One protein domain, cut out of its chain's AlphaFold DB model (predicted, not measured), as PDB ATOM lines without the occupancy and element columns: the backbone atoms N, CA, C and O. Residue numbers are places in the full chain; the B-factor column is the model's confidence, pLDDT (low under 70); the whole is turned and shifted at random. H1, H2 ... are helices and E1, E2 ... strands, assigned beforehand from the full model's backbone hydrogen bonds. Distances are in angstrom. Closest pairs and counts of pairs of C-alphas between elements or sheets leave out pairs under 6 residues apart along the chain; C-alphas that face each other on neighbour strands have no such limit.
ATOM      1  N   ALA A  22     -46.651 -66.534   1.391       69.62
ATOM      2  CA  ALA A  22     -45.426 -65.759   1.223       69.62
ATOM      3  C   ALA A  22     -45.588 -64.551   0.279       69.62
ATOM      4  O   ALA A  22     -44.836 -63.588   0.414       69.62
ATOM      5  N   ASP A  23     -46.584 -64.579  -0.610       79.00
ATOM      6  CA  ASP A  23     -46.841 -63.522  -1.587       79.00
ATOM      7  C   ASP A  23     -47.769 -62.415  -1.049       79.00
ATOM      8  O   ASP A  23     -48.072 -61.499  -1.785       79.00
ATOM      9  N   LEU A  24     -48.220 -62.433   0.217       81.38
ATOM     10  CA  LEU A  24     -49.129 -61.391   0.748       81.38
ATOM     11  C   LEU A  24     -48.455 -60.056   1.111       81.38
ATOM     12  O   LEU A  24     -49.152 -59.087   1.392       81.38
ATOM     13  N   HIS A  25     -47.120 -60.014   1.176       88.50
ATOM     14  CA  HIS A  25     -46.325 -58.833   1.556       88.50
ATOM     15  C   HIS A  25     -46.949 -57.976   2.686       88.50
ATOM     16  O   HIS A  25     -47.163 -56.779   2.485       88.50
ATOM     17  N   PRO A  26     -47.190 -58.530   3.893       92.12
ATOM     18  CA  PRO A  26     -47.830 -57.783   4.973       92.12
ATOM     19  C   PRO A  26     -47.052 -56.522   5.345       92.12
ATOM     20  O   PRO A  26     -45.811 -56.498   5.316       92.12
ATOM     21  N   VAL A  27     -47.788 -55.485   5.734       94.44
ATOM     22  CA  VAL A  27     -47.197 -54.252   6.253       94.44
ATOM     23  C   VAL A  27     -46.775 -54.455   7.706       94.44
ATOM     24  O   VAL A  27     -47.357 -55.260   8.435       94.44
ATOM     25  N   VAL A  28     -45.725 -53.752   8.117       94.75
ATOM     26  CA  VAL A  28     -45.091 -53.938   9.426       94.75
ATOM     27  C   VAL A  28     -45.436 -52.771  10.342       94.75
ATOM     28  O   VAL A  28     -45.249 -51.617   9.964       94.75
ATOM     29  N   TRP A  29     -45.899 -53.077  11.551       96.31
ATOM     30  CA  TRP A  29     -46.180 -52.104  12.606       96.31
ATOM     31  C   TRP A  29     -45.536 -52.576  13.907       96.31
ATOM     32  O   TRP A  29     -45.619 -53.763  14.215       96.31
ATOM     33  N   ALA A  30     -44.885 -51.684  14.655       95.38
ATOM     34  CA  ALA A  30     -44.139 -52.070  15.849       95.38
ATOM     35  C   ALA A  30     -44.449 -51.149  17.029       95.38
ATOM     36  O   ALA A  30     -44.021 -50.005  17.004       95.38
ATOM     37  N   GLU A  31     -45.162 -51.646  18.038       95.75
ATOM     38  CA  GLU A  31     -45.584 -50.901  19.235       95.75
ATOM     39  C   GLU A  31     -45.541 -51.815  20.466       95.75
ATOM     40  O   GLU A  31     -45.682 -53.032  20.334       95.75
ATOM     41  N   ALA A  32     -45.355 -51.241  21.654       95.69
ATOM     42  CA  ALA A  32     -45.440 -51.921  22.948       95.69
ATOM     43  C   ALA A  32     -44.610 -53.222  23.043       95.69
ATOM     44  O   ALA A  32     -45.089 -54.257  23.510       95.69
ATOM     45  N   GLY A  33     -43.360 -53.195  22.567       97.06
ATOM     46  CA  GLY A  33     -42.462 -54.355  22.569       97.06
ATOM     47  C   GLY A  33     -42.883 -55.475  21.612       97.06
ATOM     48  O   GLY A  33     -42.461 -56.621  21.769       97.06
ATOM     49  N   GLN A  34     -43.732 -55.183  20.625       96.88
ATOM     50  CA  GLN A  34     -44.194 -56.145  19.628       96.88
ATOM     51  C   GLN A  34     -43.932 -55.638  18.215       96.88
ATOM     52  O   GLN A  34     -44.170 -54.478  17.894       96.88
ATOM     53  N   LEU A  35     -43.506 -56.545  17.340       96.69
ATOM     54  CA  LEU A  35     -43.493 -56.370  15.894       96.69
ATOM     55  C   LEU A  35     -44.658 -57.160  15.297       96.69
ATOM     56  O   LEU A  35     -44.633 -58.387  15.305       96.69
ATOM     57  N   GLY A  36     -45.665 -56.479  14.763       95.56
ATOM     58  CA  GLY A  36     -46.819 -57.092  14.111       95.56
ATOM     59  C   GLY A  36     -46.761 -57.015  12.585       95.56
ATOM     60  O   GLY A  36     -46.243 -56.064  11.995       95.56
ATOM     61  N   LEU A  37     -47.336 -58.031  11.947       95.06
ATOM     62  CA  LEU A  37     -47.527 -58.128  10.505       95.06
ATOM     63  C   LEU A  37     -49.014 -58.032  10.207       95.06
ATOM     64  O   LEU A  37     -49.785 -58.859  10.683       95.06
ATOM     65  N   TYR A  38     -49.412 -57.051   9.410       95.69
ATOM     66  CA  TYR A  38     -50.818 -56.723   9.202       95.69
ATOM     67  C   TYR A  38     -51.191 -56.752   7.722       95.69
ATOM     68  O   TYR A  38     -50.371 -56.445   6.849       95.69
ATOM     69  N   THR A  39     -52.451 -57.074   7.437       95.38
ATOM     70  CA  THR A  39     -53.065 -56.700   6.162       95.38
ATOM     71  C   THR A  39     -53.355 -55.204   6.171       95.38
ATOM     72  O   THR A  39     -53.736 -54.628   7.189       95.38
ATOM     73  N   CYS A  40     -53.170 -54.565   5.022       95.94
ATOM     74  CA  CYS A  40     -53.642 -53.213   4.797       95.94
ATOM     75  C   CYS A  40     -54.223 -53.138   3.393       95.94
ATOM     76  O   CYS A  40     -53.497 -53.204   2.405       95.94
ATOM     77  N   ARG A  41     -55.546 -53.029   3.322       96.12
ATOM     78  CA  ARG A  41     -56.281 -52.929   2.067       96.12
ATOM     79  C   ARG A  41     -57.428 -51.942   2.201       96.12
ATOM     80  O   ARG A  41     -57.706 -51.413   3.282       96.12
ATOM     81  N   GLY A 212     -57.130 -54.972   8.038       93.50
ATOM     82  CA  GLY A 212     -56.422 -54.703   9.290       93.50
ATOM     83  C   GLY A 212     -56.107 -55.923  10.151       93.50
ATOM     84  O   GLY A 212     -55.735 -55.751  11.309       93.50
ATOM     85  N   THR A 213     -56.234 -57.137   9.611       93.25
ATOM     86  CA  THR A 213     -55.944 -58.381  10.333       93.25
ATOM     87  C   THR A 213     -54.457 -58.485  10.639       93.25
ATOM     88  O   THR A 213     -53.627 -58.378   9.735       93.25
ATOM     89  N   GLN A 214     -54.115 -58.772  11.895       94.00
ATOM     90  CA  GLN A 214     -52.766 -59.184  12.256       94.00
ATOM     91  C   GLN A 214     -52.542 -60.640  11.826       94.00
ATOM     92  O   GLN A 214     -53.137 -61.565  12.368       94.00
ATOM     93  N   LEU A 215     -51.676 -60.847  10.837       91.94
ATOM     94  CA  LEU A 215     -51.317 -62.168  10.312       91.94
ATOM     95  C   LEU A 215     -50.274 -62.883  11.174       91.94
ATOM     96  O   LEU A 215     -50.121 -64.099  11.091       91.94
ATOM     97  N   GLY A 216     -49.531 -62.124  11.974       91.69
ATOM     98  CA  GLY A 216     -48.515 -62.651  12.868       91.69
ATOM     99  C   GLY A 216     -47.858 -61.555  13.689       91.69
ATOM    100  O   GLY A 216     -48.088 -60.359  13.484       91.69
ATOM    101  N   GLY A 217     -47.024 -61.966  14.634       93.06
ATOM    102  CA  GLY A 217     -46.246 -61.045  15.440       93.06
ATOM    103  C   GLY A 217     -45.041 -61.712  16.080       93.06
ATOM    104  O   GLY A 217     -44.889 -62.935  16.055       93.06
ATOM    105  N   SER A 218     -44.147 -60.899  16.614       95.12
ATOM    106  CA  SER A 218     -42.998 -61.343  17.392       95.12
ATOM    107  C   SER A 218     -42.722 -60.331  18.487       95.12
ATOM    108  O   SER A 218     -42.730 -59.127  18.229       95.12
ATOM    109  N   ALA A 219     -42.448 -60.826  19.690       96.75
ATOM    110  CA  ALA A 219     -41.919 -59.983  20.745       96.75
ATOM    111  C   ALA A 219     -40.541 -59.451  20.328       96.75
ATOM    112  O   ALA A 219     -39.748 -60.159  19.701       96.75
ATOM    113  N   VAL A 220     -40.278 -58.203  20.682       97.25
ATOM    114  CA  VAL A 220     -38.990 -57.531  20.527       97.25
ATOM    115  C   VAL A 220     -38.656 -56.837  21.843       97.25
ATOM    116  O   VAL A 220     -39.541 -56.585  22.661       97.25
ATOM    117  N   ASP A 221     -37.385 -56.521  22.065       97.69
ATOM    118  CA  ASP A 221     -37.004 -55.765  23.256       97.69
ATOM    119  C   ASP A 221     -37.727 -54.408  23.287       97.69
ATOM    120  O   ASP A 221     -37.802 -53.723  22.264       97.69
ATOM    121  N   ALA A 222     -38.217 -53.992  24.458       96.88
ATOM    122  CA  ALA A 222     -39.032 -52.781  24.606       96.88
ATOM    123  C   ALA A 222     -38.348 -51.508  24.069       96.88
ATOM    124  O   ALA A 222     -38.988 -50.681  23.423       96.88
ATOM    125  N   TRP A 223     -37.027 -51.391  24.241       97.00
ATOM    126  CA  TRP A 223     -36.244 -50.253  23.742       97.00
ATOM    127  C   TRP A 223     -36.318 -50.088  22.210       97.00
ATOM    128  O   TRP A 223     -36.066 -49.008  21.680       97.00
ATOM    129  N   ARG A 224     -36.689 -51.141  21.465       97.00
ATOM    130  CA  ARG A 224     -36.813 -51.098  19.997       97.00
ATOM    131  C   ARG A 224     -38.085 -50.407  19.526       97.00
ATOM    132  O   ARG A 224     -38.100 -49.891  18.408       97.00
ATOM    133  N   THR A 225     -39.136 -50.409  20.344       97.81
ATOM    134  CA  THR A 225     -40.401 -49.707  20.067       97.81
ATOM    135  C   THR A 225     -40.541 -48.418  20.868       97.81
ATOM    136  O   THR A 225     -41.362 -47.583  20.501       97.81
ATOM    137  N   GLU A 226     -39.700 -48.207  21.887       96.81
ATOM    138  CA  GLU A 226     -39.761 -47.077  22.824       96.81
ATOM    139  C   GLU A 226     -39.920 -45.716  22.139       96.81
ATOM    140  O   GLU A 226     -40.730 -44.905  22.575       96.81
ATOM    141  N   VAL A 227     -39.219 -45.463  21.028       96.25
ATOM    142  CA  VAL A 227     -39.354 -44.188  20.300       96.25
ATOM    143  C   VAL A 227     -40.762 -43.974  19.732       96.25
ATOM    144  O   VAL A 227     -41.261 -42.850  19.759       96.25
ATOM    145  N   LEU A 228     -41.422 -45.025  19.230       97.12
ATOM    146  CA  LEU A 228     -42.814 -44.923  18.791       97.12
ATOM    147  C   LEU A 228     -43.738 -44.802  20.000       97.12
ATOM    148  O   LEU A 228     -44.599 -43.923  20.017       97.12
ATOM    149  N   ASP A 229     -43.537 -45.656  21.002       97.12
ATOM    150  CA  ASP A 229     -44.378 -45.728  22.196       97.12
ATOM    151  C   ASP A 229     -44.389 -44.392  22.956       97.12
ATOM    152  O   ASP A 229     -45.444 -43.926  23.383       97.12
ATOM    153  N   ALA A 230     -43.238 -43.719  23.042       95.75
ATOM    154  CA  ALA A 230     -43.106 -42.387  23.625       95.75
ATOM    155  C   ALA A 230     -43.703 -41.284  22.736       95.75
ATOM    156  O   ALA A 230     -44.256 -40.307  23.246       95.75
ATOM    157  N   PHE A 231     -43.616 -41.414  21.407       95.62
ATOM    158  CA  PHE A 231     -44.095 -40.378  20.491       95.62
ATOM    159  C   PHE A 231     -45.615 -40.396  20.284       95.62
ATOM    160  O   PHE A 231     -46.214 -39.334  20.118       95.62
ATOM    161  N   LEU A 232     -46.268 -41.560  20.344       95.56
ATOM    162  CA  LEU A 232     -47.726 -41.696  20.214       95.56
ATOM    163  C   LEU A 232     -48.530 -40.743  21.128       95.56
ATOM    164  O   LEU A 232     -49.357 -39.990  20.601       95.56
ATOM    165  N   PRO A 233     -48.308 -40.696  22.459       95.25
ATOM    166  CA  PRO A 233     -49.031 -39.773  23.336       95.25
ATOM    167  C   PRO A 233     -48.668 -38.302  23.086       95.25
ATOM    168  O   PRO A 233     -49.523 -37.428  23.236       95.25
ATOM    169  N   ILE A 234     -47.432 -38.005  22.665       94.75
ATOM    170  CA  ILE A 234     -47.013 -36.643  22.292       94.75
ATOM    171  C   ILE A 234     -47.788 -36.175  21.059       94.75
ATOM    172  O   ILE A 234     -48.363 -35.088  21.073       94.75
ATOM    173  N   ALA A 235     -47.848 -37.008  20.019       95.75
ATOM    174  CA  ALA A 235     -48.572 -36.714  18.791       95.75
ATOM    175  C   ALA A 235     -50.065 -36.471  19.057       95.75
ATOM    176  O   ALA A 235     -50.625 -35.504  18.542       95.75
ATOM    177  N   ALA A 236     -50.682 -37.292  19.914       95.00
ATOM    178  CA  ALA A 236     -52.076 -37.123  20.321       95.00
ATOM    179  C   ALA A 236     -52.309 -35.803  21.075       95.00
ATOM    180  O   ALA A 236     -53.223 -35.055  20.735       95.00
ATOM    181  N   ARG A 237     -51.458 -35.478  22.059       95.19
ATOM    182  CA  ARG A 237     -51.546 -34.231  22.842       95.19
ATOM    183  C   ARG A 237     -51.411 -32.978  21.975       95.19
ATOM    184  O   ARG A 237     -52.017 -31.959  22.283       95.19
ATOM    185  N   LEU A 238     -50.617 -33.056  20.913       93.56
ATOM    186  CA  LEU A 238     -50.369 -31.948  19.988       93.56
ATOM    187  C   LEU A 238     -51.343 -31.919  18.806       93.56
ATOM    188  O   LEU A 238     -51.162 -31.122  17.890       93.56
ATOM    189  N   GLY A 239     -52.358 -32.788  18.804       95.31
ATOM    190  CA  GLY A 239     -53.375 -32.818  17.757       95.31
ATOM    191  C   GLY A 239     -52.835 -33.200  16.379       95.31
ATOM    192  O   GLY A 239     -53.449 -32.855  15.370       95.31
ATOM    193  N   LEU A 240     -51.697 -33.903  16.302       96.75
ATOM    194  CA  LEU A 240     -51.179 -34.372  15.021       96.75
ATOM    195  C   LEU A 240     -52.137 -35.413  14.439       96.75
ATOM    196  O   LEU A 240     -52.499 -36.395  15.094       96.75
ATOM    197  N   ALA A 241     -52.515 -35.244  13.176       96.81
ATOM    198  CA  ALA A 241     -53.321 -36.243  12.497       96.81
ATOM    199  C   ALA A 241     -52.462 -37.495  12.260       96.81
ATOM    200  O   ALA A 241     -51.318 -37.388  11.828       96.81
ATOM    201  N   GLY A 242     -52.989 -38.683  12.551       95.38
ATOM    202  CA  GLY A 242     -52.271 -39.946  12.360       95.38
ATOM    203  C   GLY A 242     -52.553 -40.962  13.474       95.38
ATOM    204  O   GLY A 242     -53.481 -40.757  14.260       95.38
ATOM    205  N   PRO A 243     -51.773 -42.050  13.550       97.31
ATOM    206  CA  PRO A 243     -50.665 -42.374  12.654       97.31
ATOM    207  C   PRO A 243     -51.100 -43.054  11.351       97.31
ATOM    208  O   PRO A 243     -52.091 -43.786  11.294       97.31
ATOM    209  N   TRP A 244     -50.284 -42.859  10.321       98.06
ATOM    210  CA  TRP A 244     -50.303 -43.620   9.077       98.06
ATOM    211  C   TRP A 244     -49.043 -44.464   8.929       98.06
ATOM    212  O   TRP A 244     -47.985 -44.133   9.459       98.06
ATOM    213  N   LEU A 245     -49.148 -45.532   8.150       97.88
ATOM    214  CA  LEU A 245     -48.058 -46.396   7.734       97.88
ATOM    215  C   LEU A 245     -47.985 -46.407   6.206       97.88
ATOM    216  O   LEU A 245     -48.962 -46.729   5.537       97.88
ATOM    217  N   ARG A 246     -46.810 -46.106   5.657       97.31
ATOM    218  CA  ARG A 246     -46.491 -46.239   4.229       97.31
ATOM    219  C   ARG A 246     -45.405 -47.292   4.076       97.31
ATOM    220  O   ARG A 246     -44.313 -47.117   4.613       97.31
ATOM    221  N   SER A 247     -45.682 -48.376   3.358       94.88
ATOM    222  CA  SER A 247     -44.730 -49.478   3.150       94.88
ATOM    223  C   SER A 247     -44.305 -49.568   1.688       94.88
ATOM    224  O   SER A 247     -45.130 -49.392   0.799       94.88
ATOM    225  N   GLY A 248     -43.031 -49.874   1.448       90.50
ATOM    226  CA  GLY A 248     -42.510 -50.284   0.140       90.50
ATOM    227  C   GLY A 248     -41.736 -51.603   0.238       90.50
ATOM    228  O   GLY A 248     -41.805 -52.289   1.258       90.50
ATOM    229  N   ASP A 249     -40.945 -51.927  -0.790       87.50
ATOM    230  CA  ASP A 249     -40.141 -53.162  -0.830       87.50
ATOM    231  C   ASP A 249     -39.090 -53.249   0.289       87.50
ATOM    232  O   ASP A 249     -38.917 -54.290   0.918       87.50
ATOM    233  N   GLY A 250     -38.338 -52.163   0.496       90.19
ATOM    234  CA  GLY A 250     -37.145 -52.164   1.350       90.19
ATOM    235  C   GLY A 250     -37.329 -51.486   2.706       90.19
ATOM    236  O   GLY A 250     -36.550 -51.727   3.626       90.19
ATOM    237  N   SER A 251     -38.333 -50.625   2.843       94.19
ATOM    238  CA  SER A 251     -38.561 -49.838   4.054       94.19
ATOM    239  C   SER A 251     -40.033 -49.491   4.232       94.19
ATOM    240  O   SER A 251     -40.759 -49.367   3.246       94.19
ATOM    241  N   ALA A 252     -40.437 -49.242   5.473       96.31
ATOM    242  CA  ALA A 252     -41.692 -48.582   5.802       96.31
ATOM    243  C   ALA A 252     -41.440 -47.249   6.514       96.31
ATOM    244  O   ALA A 252     -40.328 -46.946   6.953       96.31
ATOM    245  N   ARG A 253     -42.494 -46.448   6.626       97.56
ATOM    246  CA  ARG A 253     -42.520 -45.213   7.397       97.56
ATOM    247  C   ARG A 253     -43.832 -45.112   8.159       97.56
ATOM    248  O   ARG A 253     -44.892 -45.168   7.543       97.56
ATOM    249  N   ILE A 254     -43.740 -44.937   9.470       98.25
ATOM    250  CA  ILE A 254     -44.850 -44.561  10.349       98.25
ATOM    251  C   ILE A 254     -44.820 -43.041  10.464       98.25
ATOM    252  O   ILE A 254     -43.758 -42.486  10.736       98.25
ATOM    253  N   PHE A 255     -45.922 -42.346  10.209       98.31
ATOM    254  CA  PHE A 255     -45.919 -40.886  10.186       98.31
ATOM    255  C   PHE A 255     -47.241 -40.259  10.626       98.31
ATOM    256  O   PHE A 255     -48.301 -40.881  10.594       98.31
ATOM    257  N   TRP A 256     -47.152 -38.986  10.995       98.19
ATOM    258  CA  TRP A 256     -48.253 -38.095  11.340       98.19
ATOM    259  C   TRP A 256     -48.177 -36.850  10.465       98.19
ATOM    260  O   TRP A 256     -47.160 -36.594   9.816       98.19
ATOM    261  N   ARG A 257     -49.253 -36.069  10.444       97.62
ATOM    262  CA  ARG A 257     -49.333 -34.789   9.744       97.62
ATOM    263  C   ARG A 257     -49.637 -33.686  10.741       97.62
ATOM    264  O   ARG A 257     -50.581 -33.808  11.522       97.62
ATOM    265  N   SER A 258     -48.837 -32.626  10.703       95.38
ATOM    266  CA  SER A 258     -49.148 -31.387  11.414       95.38
ATOM    267  C   SER A 258     -50.295 -30.637  10.732       95.38
ATOM    268  O   SER A 258     -50.681 -30.959   9.606       95.38
ATOM    269  N   GLU A 259     -50.817 -29.604  11.391       93.69
ATOM    270  CA  GLU A 259     -51.818 -28.700  10.810       93.69
ATOM    271  C   GLU A 259     -51.312 -28.024   9.523       93.69
ATOM    272  O   GLU A 259     -52.051 -27.894   8.549       93.69
ATOM    273  N   ALA A 260     -50.015 -27.699   9.468       92.69
ATOM    274  CA  ALA A 260     -49.354 -27.159   8.278       92.69
ATOM    275  C   ALA A 260     -49.138 -28.201   7.157       92.69
ATOM    276  O   ALA A 260     -48.610 -27.872   6.095       92.69
ATOM    277  N   GLY A 261     -49.512 -29.466   7.381       93.94
ATOM    278  CA  GLY A 261     -49.367 -30.556   6.417       93.94
ATOM    279  C   GLY A 261     -47.974 -31.190   6.360       93.94
ATOM    280  O   GLY A 261     -47.731 -32.022   5.485       93.94
ATOM    281  N   GLU A 262     -47.066 -30.840   7.277       95.12
ATOM    282  CA  GLU A 262     -45.741 -31.463   7.377       95.12
ATOM    283  C   GLU A 262     -45.888 -32.927   7.812       95.12
ATOM    284  O   GLU A 262     -46.538 -33.217   8.819       95.12
ATOM    285  N   GLU A 263     -45.294 -33.863   7.061       97.38
ATOM    286  CA  GLU A 263     -45.250 -35.272   7.460       97.38
ATOM    287  C   GLU A 263     -44.069 -35.504   8.413       97.38
ATOM    288  O   GLU A 263     -42.918 -35.494   7.976       97.38
ATOM    289  N   LEU A 264     -44.351 -35.795   9.681       97.56
ATOM    290  CA  LEU A 264     -43.364 -36.137  10.708       97.56
ATOM    291  C   LEU A 264     -43.348 -37.654  10.880       97.56
ATOM    292  O   LEU A 264     -44.410 -38.230  11.114       97.56
ATOM    293  N   GLY A 265     -42.203 -38.331  10.752       97.31
ATOM    294  CA  GLY A 265     -42.215 -39.794  10.756       97.31
ATOM    295  C   GLY A 265     -40.984 -40.515  11.288       97.31
ATOM    296  O   GLY A 265     -39.886 -39.979  11.417       97.31
ATOM    297  N   LEU A 266     -41.210 -41.796  11.559       98.00
ATOM    298  CA  LEU A 266     -40.237 -42.817  11.916       98.00
ATOM    299  C   LEU A 266     -40.089 -43.778  10.734       98.00
ATOM    300  O   LEU A 266     -41.067 -44.309  10.209       98.00
ATOM    301  N   ARG A 267     -38.857 -44.025  10.307       97.44
ATOM    302  CA  ARG A 267     -38.517 -44.997   9.268       97.44
ATOM    303  C   ARG A 267     -38.237 -46.364   9.881       97.44
ATOM    304  O   ARG A 267     -37.497 -46.464  10.855       97.44
ATOM    305  N   VAL A 268     -38.728 -47.397   9.207       97.00
ATOM    306  CA  VAL A 268     -38.404 -48.808   9.433       97.00
ATOM    307  C   VAL A 268     -37.566 -49.284   8.241       97.00
ATOM    308  O   VAL A 268     -38.124 -49.602   7.186       97.00
ATOM    309  N   PRO A 269     -36.226 -49.243   8.311       95.56
ATOM    310  CA  PRO A 269     -35.379 -49.711   7.220       95.56
ATOM    311  C   PRO A 269     -35.356 -51.249   7.162       95.56
ATOM    312  O   PRO A 269     -35.698 -51.915   8.134       95.56
ATOM    313  N   ARG A 270     -34.886 -51.811   6.040       92.88
ATOM    314  CA  ARG A 270     -34.561 -53.246   5.902       92.88
ATOM    315  C   ARG A 270     -35.741 -54.185   6.196       92.88
ATOM    316  O   ARG A 270     -35.597 -55.191   6.886       92.88
ATOM    317  N   LEU A 271     -36.924 -53.860   5.663       91.31
ATOM    318  CA  LEU A 271     -38.132 -54.680   5.841       91.31
ATOM    319  C   LEU A 271     -37.948 -56.160   5.457       91.31
ATOM    320  O   LEU A 271     -38.446 -57.013   6.196       91.31
ATOM    321  N   PRO A 272     -37.272 -56.512   4.342       89.69
ATOM    322  CA  PRO A 272     -37.087 -57.914   3.981       89.69
ATOM    323  C   PRO A 272     -36.321 -58.709   5.042       89.69
ATOM    324  O   PRO A 272     -36.677 -59.855   5.320       89.69
ATOM    325  N   GLU A 273     -35.288 -58.114   5.640       91.88
ATOM    326  CA  GLU A 273     -34.513 -58.726   6.719       91.88
ATOM    327  C   GLU A 273     -35.297 -58.771   8.024       91.88
ATOM    328  O   GLU A 273     -35.320 -59.813   8.673       91.88
ATOM    329  N   LEU A 274     -36.018 -57.701   8.353       91.06
ATOM    330  CA  LEU A 274     -36.828 -57.609   9.567       91.06
ATOM    331  C   LEU A 274     -37.898 -58.710   9.654       91.06
ATOM    332  O   LEU A 274     -38.182 -59.228  10.728       91.06
ATOM    333  N   ARG A 275     -38.468 -59.123   8.514       86.50
ATOM    334  CA  ARG A 275     -39.420 -60.250   8.448       86.50
ATOM    335  C   ARG A 275     -38.788 -61.604   8.805       86.50
ATOM    336  O   ARG A 275     -39.516 -62.540   9.129       86.50
ATOM    337  N   ARG A 276     -37.462 -61.735   8.688       89.44
ATOM    338  CA  ARG A 276     -36.701 -62.953   9.023       89.44
ATOM    339  C   ARG A 276     -36.110 -62.878  10.426       89.44
ATOM    340  O   ARG A 276     -36.064 -63.899  11.103       89.44
ATOM    341  N   ASP A 277     -35.690 -61.685  10.828       93.75
ATOM    342  CA  ASP A 277     -35.066 -61.396  12.111       93.75
ATOM    343  C   ASP A 277     -35.722 -60.165  12.774       93.75
ATOM    344  O   ASP A 277     -35.267 -59.030  12.586       93.75
ATOM    345  N   PRO A 278     -36.808 -60.366  13.548       94.25
ATOM    346  CA  PRO A 278     -37.491 -59.300  14.285       94.25
ATOM    347  C   PRO A 278     -36.597 -58.571  15.294       94.25
ATOM    348  O   PRO A 278     -36.804 -57.384  15.556       94.25
ATOM    349  N   ALA A 279     -35.569 -59.245  15.821       94.25
ATOM    350  CA  ALA A 279     -34.583 -58.633  16.706       94.25
ATOM    351  C   ALA A 279     -33.677 -57.637  15.959       94.25
ATOM    352  O   ALA A 279     -32.877 -56.949  16.576       94.25
ATOM    353  N   GLY A 280     -33.804 -57.499  14.638       94.81
ATOM    354  CA  GLY A 280     -33.186 -56.431  13.861       94.81
ATOM    355  C   GLY A 280     -33.982 -55.121  13.825       94.81
ATOM    356  O   GLY A 280     -33.564 -54.205  13.116       94.81
ATOM    357  N   LEU A 281     -35.125 -55.009  14.523       97.31
ATOM    358  CA  LEU A 281     -35.987 -53.821  14.457       97.31
ATOM    359  C   LEU A 281     -35.232 -52.541  14.829       97.31
ATOM    360  O   LEU A 281     -34.662 -52.437  15.917       97.31
ATOM    361  N   LEU A 282     -35.310 -51.560  13.928       96.56
ATOM    362  CA  LEU A 282     -34.858 -50.189  14.125       96.56
ATOM    363  C   LEU A 282     -35.979 -49.228  13.729       96.56
ATOM    364  O   LEU A 282     -36.534 -49.334  12.633       96.56
ATOM    365  N   LEU A 283     -36.261 -48.263  14.601       97.38
ATOM    366  CA  LEU A 283     -37.159 -47.145  14.341       97.38
ATOM    367  C   LEU A 283     -36.337 -45.857  14.361       97.38
ATOM    368  O   LEU A 283     -35.790 -45.471  15.390       97.38
ATOM    369  N   LEU A 284     -36.204 -45.214  13.202       97.00
ATOM    370  CA  LEU A 284     -35.328 -44.055  13.033       97.00
ATOM    371  C   LEU A 284     -36.155 -42.810  12.701       97.00
ATOM    372  O   LEU A 284     -36.784 -42.799  11.641       97.00
ATOM    373  N   PRO A 285     -36.132 -41.744  13.520       96.75
ATOM    374  CA  PRO A 285     -36.714 -40.459  13.143       96.75
ATOM    375  C   PRO A 285     -36.194 -39.994  11.783       96.75
ATOM    376  O   PRO A 285     -34.996 -40.084  11.495       96.75
ATOM    377  N   ASP A 286     -37.080 -39.514  10.919       95.62
ATOM    378  CA  ASP A 286     -36.658 -38.822   9.707       95.62
ATOM    379  C   ASP A 286     -36.185 -37.391  10.014       95.62
ATOM    380  O   ASP A 286     -36.198 -36.931  11.157       95.62
ATOM    381  N   ALA A 287     -35.675 -36.700   8.992       94.88
ATOM    382  CA  ALA A 287     -35.134 -35.355   9.167       94.88
ATOM    383  C   ALA A 287     -36.201 -34.348   9.627       94.88
ATOM    384  O   ALA A 287     -35.885 -33.483  10.437       94.88
ATOM    385  N   ALA A 288     -37.444 -34.490   9.155       95.19
ATOM    386  CA  ALA A 288     -38.542 -33.603   9.522       95.19
ATOM    387  C   ALA A 288     -38.925 -33.786  10.995       95.19
ATOM    388  O   ALA A 288     -38.984 -32.809  11.736       95.19
ATOM    389  N   LEU A 289     -39.080 -35.033  11.455       95.75
ATOM    390  CA  LEU A 289     -39.360 -35.321  12.862       95.75
ATOM    391  C   LEU A 289     -38.228 -34.844  13.780       95.75
ATOM    392  O   LEU A 289     -38.514 -34.239  14.808       95.75
ATOM    393  N   ARG A 290     -36.955 -35.055  13.411       94.94
ATOM    394  CA  ARG A 290     -35.814 -34.538  14.194       94.94
ATOM    395  C   ARG A 290     -35.845 -33.018  14.316       94.94
ATOM    396  O   ARG A 290     -35.858 -32.504  15.428       94.94
ATOM    397  N   ALA A 291     -35.930 -32.321  13.183       94.12
ATOM    398  CA  ALA A 291     -35.964 -30.863  13.165       94.12
ATOM    399  C   ALA A 291     -37.176 -30.317  13.931       94.12
ATOM    400  O   ALA A 291     -37.101 -29.268  14.567       94.12
ATOM    401  N   TRP A 292     -38.312 -31.010  13.868       93.12
ATOM    402  CA  TRP A 292     -39.503 -30.641  14.616       93.12
ATOM    403  C   TRP A 292     -39.310 -30.833  16.128       93.12
ATOM    404  O   TRP A 292     -39.614 -29.911  16.880       93.12
ATOM    405  N   LEU A 293     -38.742 -31.961  16.575       89.81
ATOM    406  CA  LEU A 293     -38.448 -32.224  17.992       89.81
ATOM    407  C   LEU A 293     -37.465 -31.201  18.577       89.81
ATOM    408  O   LEU A 293     -37.683 -30.717  19.685       89.81
ATOM    409  N   GLU A 294     -36.431 -30.823  17.823       91.75
ATOM    410  CA  GLU A 294     -35.469 -29.783  18.218       91.75
ATOM    411  C   GLU A 294     -36.158 -28.432  18.467       91.75
ATOM    412  O   GLU A 294     -35.869 -27.768  19.461       91.75
ATOM    413  N   ARG A 295     -37.130 -28.052  17.623       91.31
ATOM    414  CA  ARG A 295     -37.924 -26.826  17.822       91.31
ATOM    415  C   ARG A 295     -38.802 -26.886  19.073       91.31
ATOM    416  O   ARG A 295     -39.008 -25.857  19.702       91.31
ATOM    417  N   GLN A 296     -39.317 -28.065  19.427       83.25
ATOM    418  CA  GLN A 296     -40.153 -28.235  20.622       83.25
ATOM    419  C   GLN A 296     -39.334 -28.261  21.924       83.25
ATOM    420  O   GLN A 296     -39.831 -27.822  22.951       83.25
ATOM    421  N   GLY A 297     -38.103 -28.783  21.894       74.12
ATOM    422  CA  GLY A 297     -37.235 -28.911  23.074       74.12
ATOM    423  C   GLY A 297     -36.429 -27.657  23.435       74.12
ATOM    424  O   GLY A 297     -35.804 -27.630  24.490       74.12
ATOM    425  N   GLY A 298     -36.419 -26.641  22.569       55.69
ATOM    426  CA  GLY A 298     -35.794 -25.335  22.823       55.69
ATOM    427  C   GLY A 298     -36.739 -24.271  23.398       55.69
ATOM    428  O   GLY A 298     -36.371 -23.099  23.409       55.69
ATOM    429  N   SER A 299     -37.953 -24.666  23.803       41.53
ATOM    430  CA  SER A 299     -38.979 -23.814  24.436       41.53
ATOM    431  C   SER A 299     -39.066 -24.107  25.928       41.53
ATOM    432  O   SER A 299     -39.351 -23.161  26.691       41.53
TER     433      SER A 299
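This is residues 22 to 41 and 212 to 299 of the 299 residues of the protein "Reelin domain-containing protein" of Deltaproteobacteria bacterium (UniProt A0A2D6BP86). Two small three-stranded sheets meet where E1 comes near E4 and E5, and helix H1 packs along one face of the second sheet, E4 to E6, with its early part near the end of E1. At the other end H3 packs beside E6, and residues 294 to 299 stick out. The 108 printed residues run E1 E2 E3 H1 E4 E5 E6 H2 H3, a mixed class; both sheets, E1-E2-E3 and E4-E5-E6, are antiparallel. The whole is compact, with a radius of gyration of the C-alphas of 14.0 A, yet elongated, spanning 47 by 29 by 21 A.

E1 is residues 27 to 31, beginning at C-alpha 27 (-47.197, -54.252, 6.253); E2 is 34 to 38 and E3 214 to 219. H1, residues 226 to 237, is 17.4 A long. E4 (241 to 247), E5 (251 to 257) and E6 (263 to 269) measure 18.3, 19.4 and 17.5 A. H2 is 271 to 274; H3, 287 to 297, is 15.5 A long and ends at C-alpha 297 (-37.235, -28.911, 23.074).

In the hairpin E1 and E2, N 29 and O 36 are 3.0 A apart; between E2 and E3, N 35 and O 218 are 2.8 A apart, both within hydrogen-bond range. The closest C-alphas of E1 and E4, Val 27 and Ser 247, are 6.2 A apart; those of E1 and H1, Glu 31 and Asp 229, 6.1 A. H1 lies over E4 and E5 at a height over the sheet of 9.9 A, along the strands, at 7 degrees to E5 on the local plane. E4, E5 and E6 form a twisted meander, each strand the antiparallel neighbour of the one before, with N 244 and O 255, and N 254 and O 266, each 2.8 A apart. H2 only grazes this sheet. Residues 284 to 285 pair antiparallel with 266 to 267 of E6. H3 is on the same face as H1, over none of the strands; its closest C-alphas with E6, Leu 289 and Leu 264, are 4.6 A apart. Every O i to N i+4 pair is within range in H3, 6 of 8 in H1; H2 is too short for one.

The C-alphas farthest apart, Ala 22 and Ser 299, are 48.4 A apart. Residues 42 to 211 are not printed; C-alphas 41 and 212 are 7.4 A apart across the cut. The link from H2 to H3, 12 residues, is long. Residues 22, 298 and 299 have pLDDT under 70.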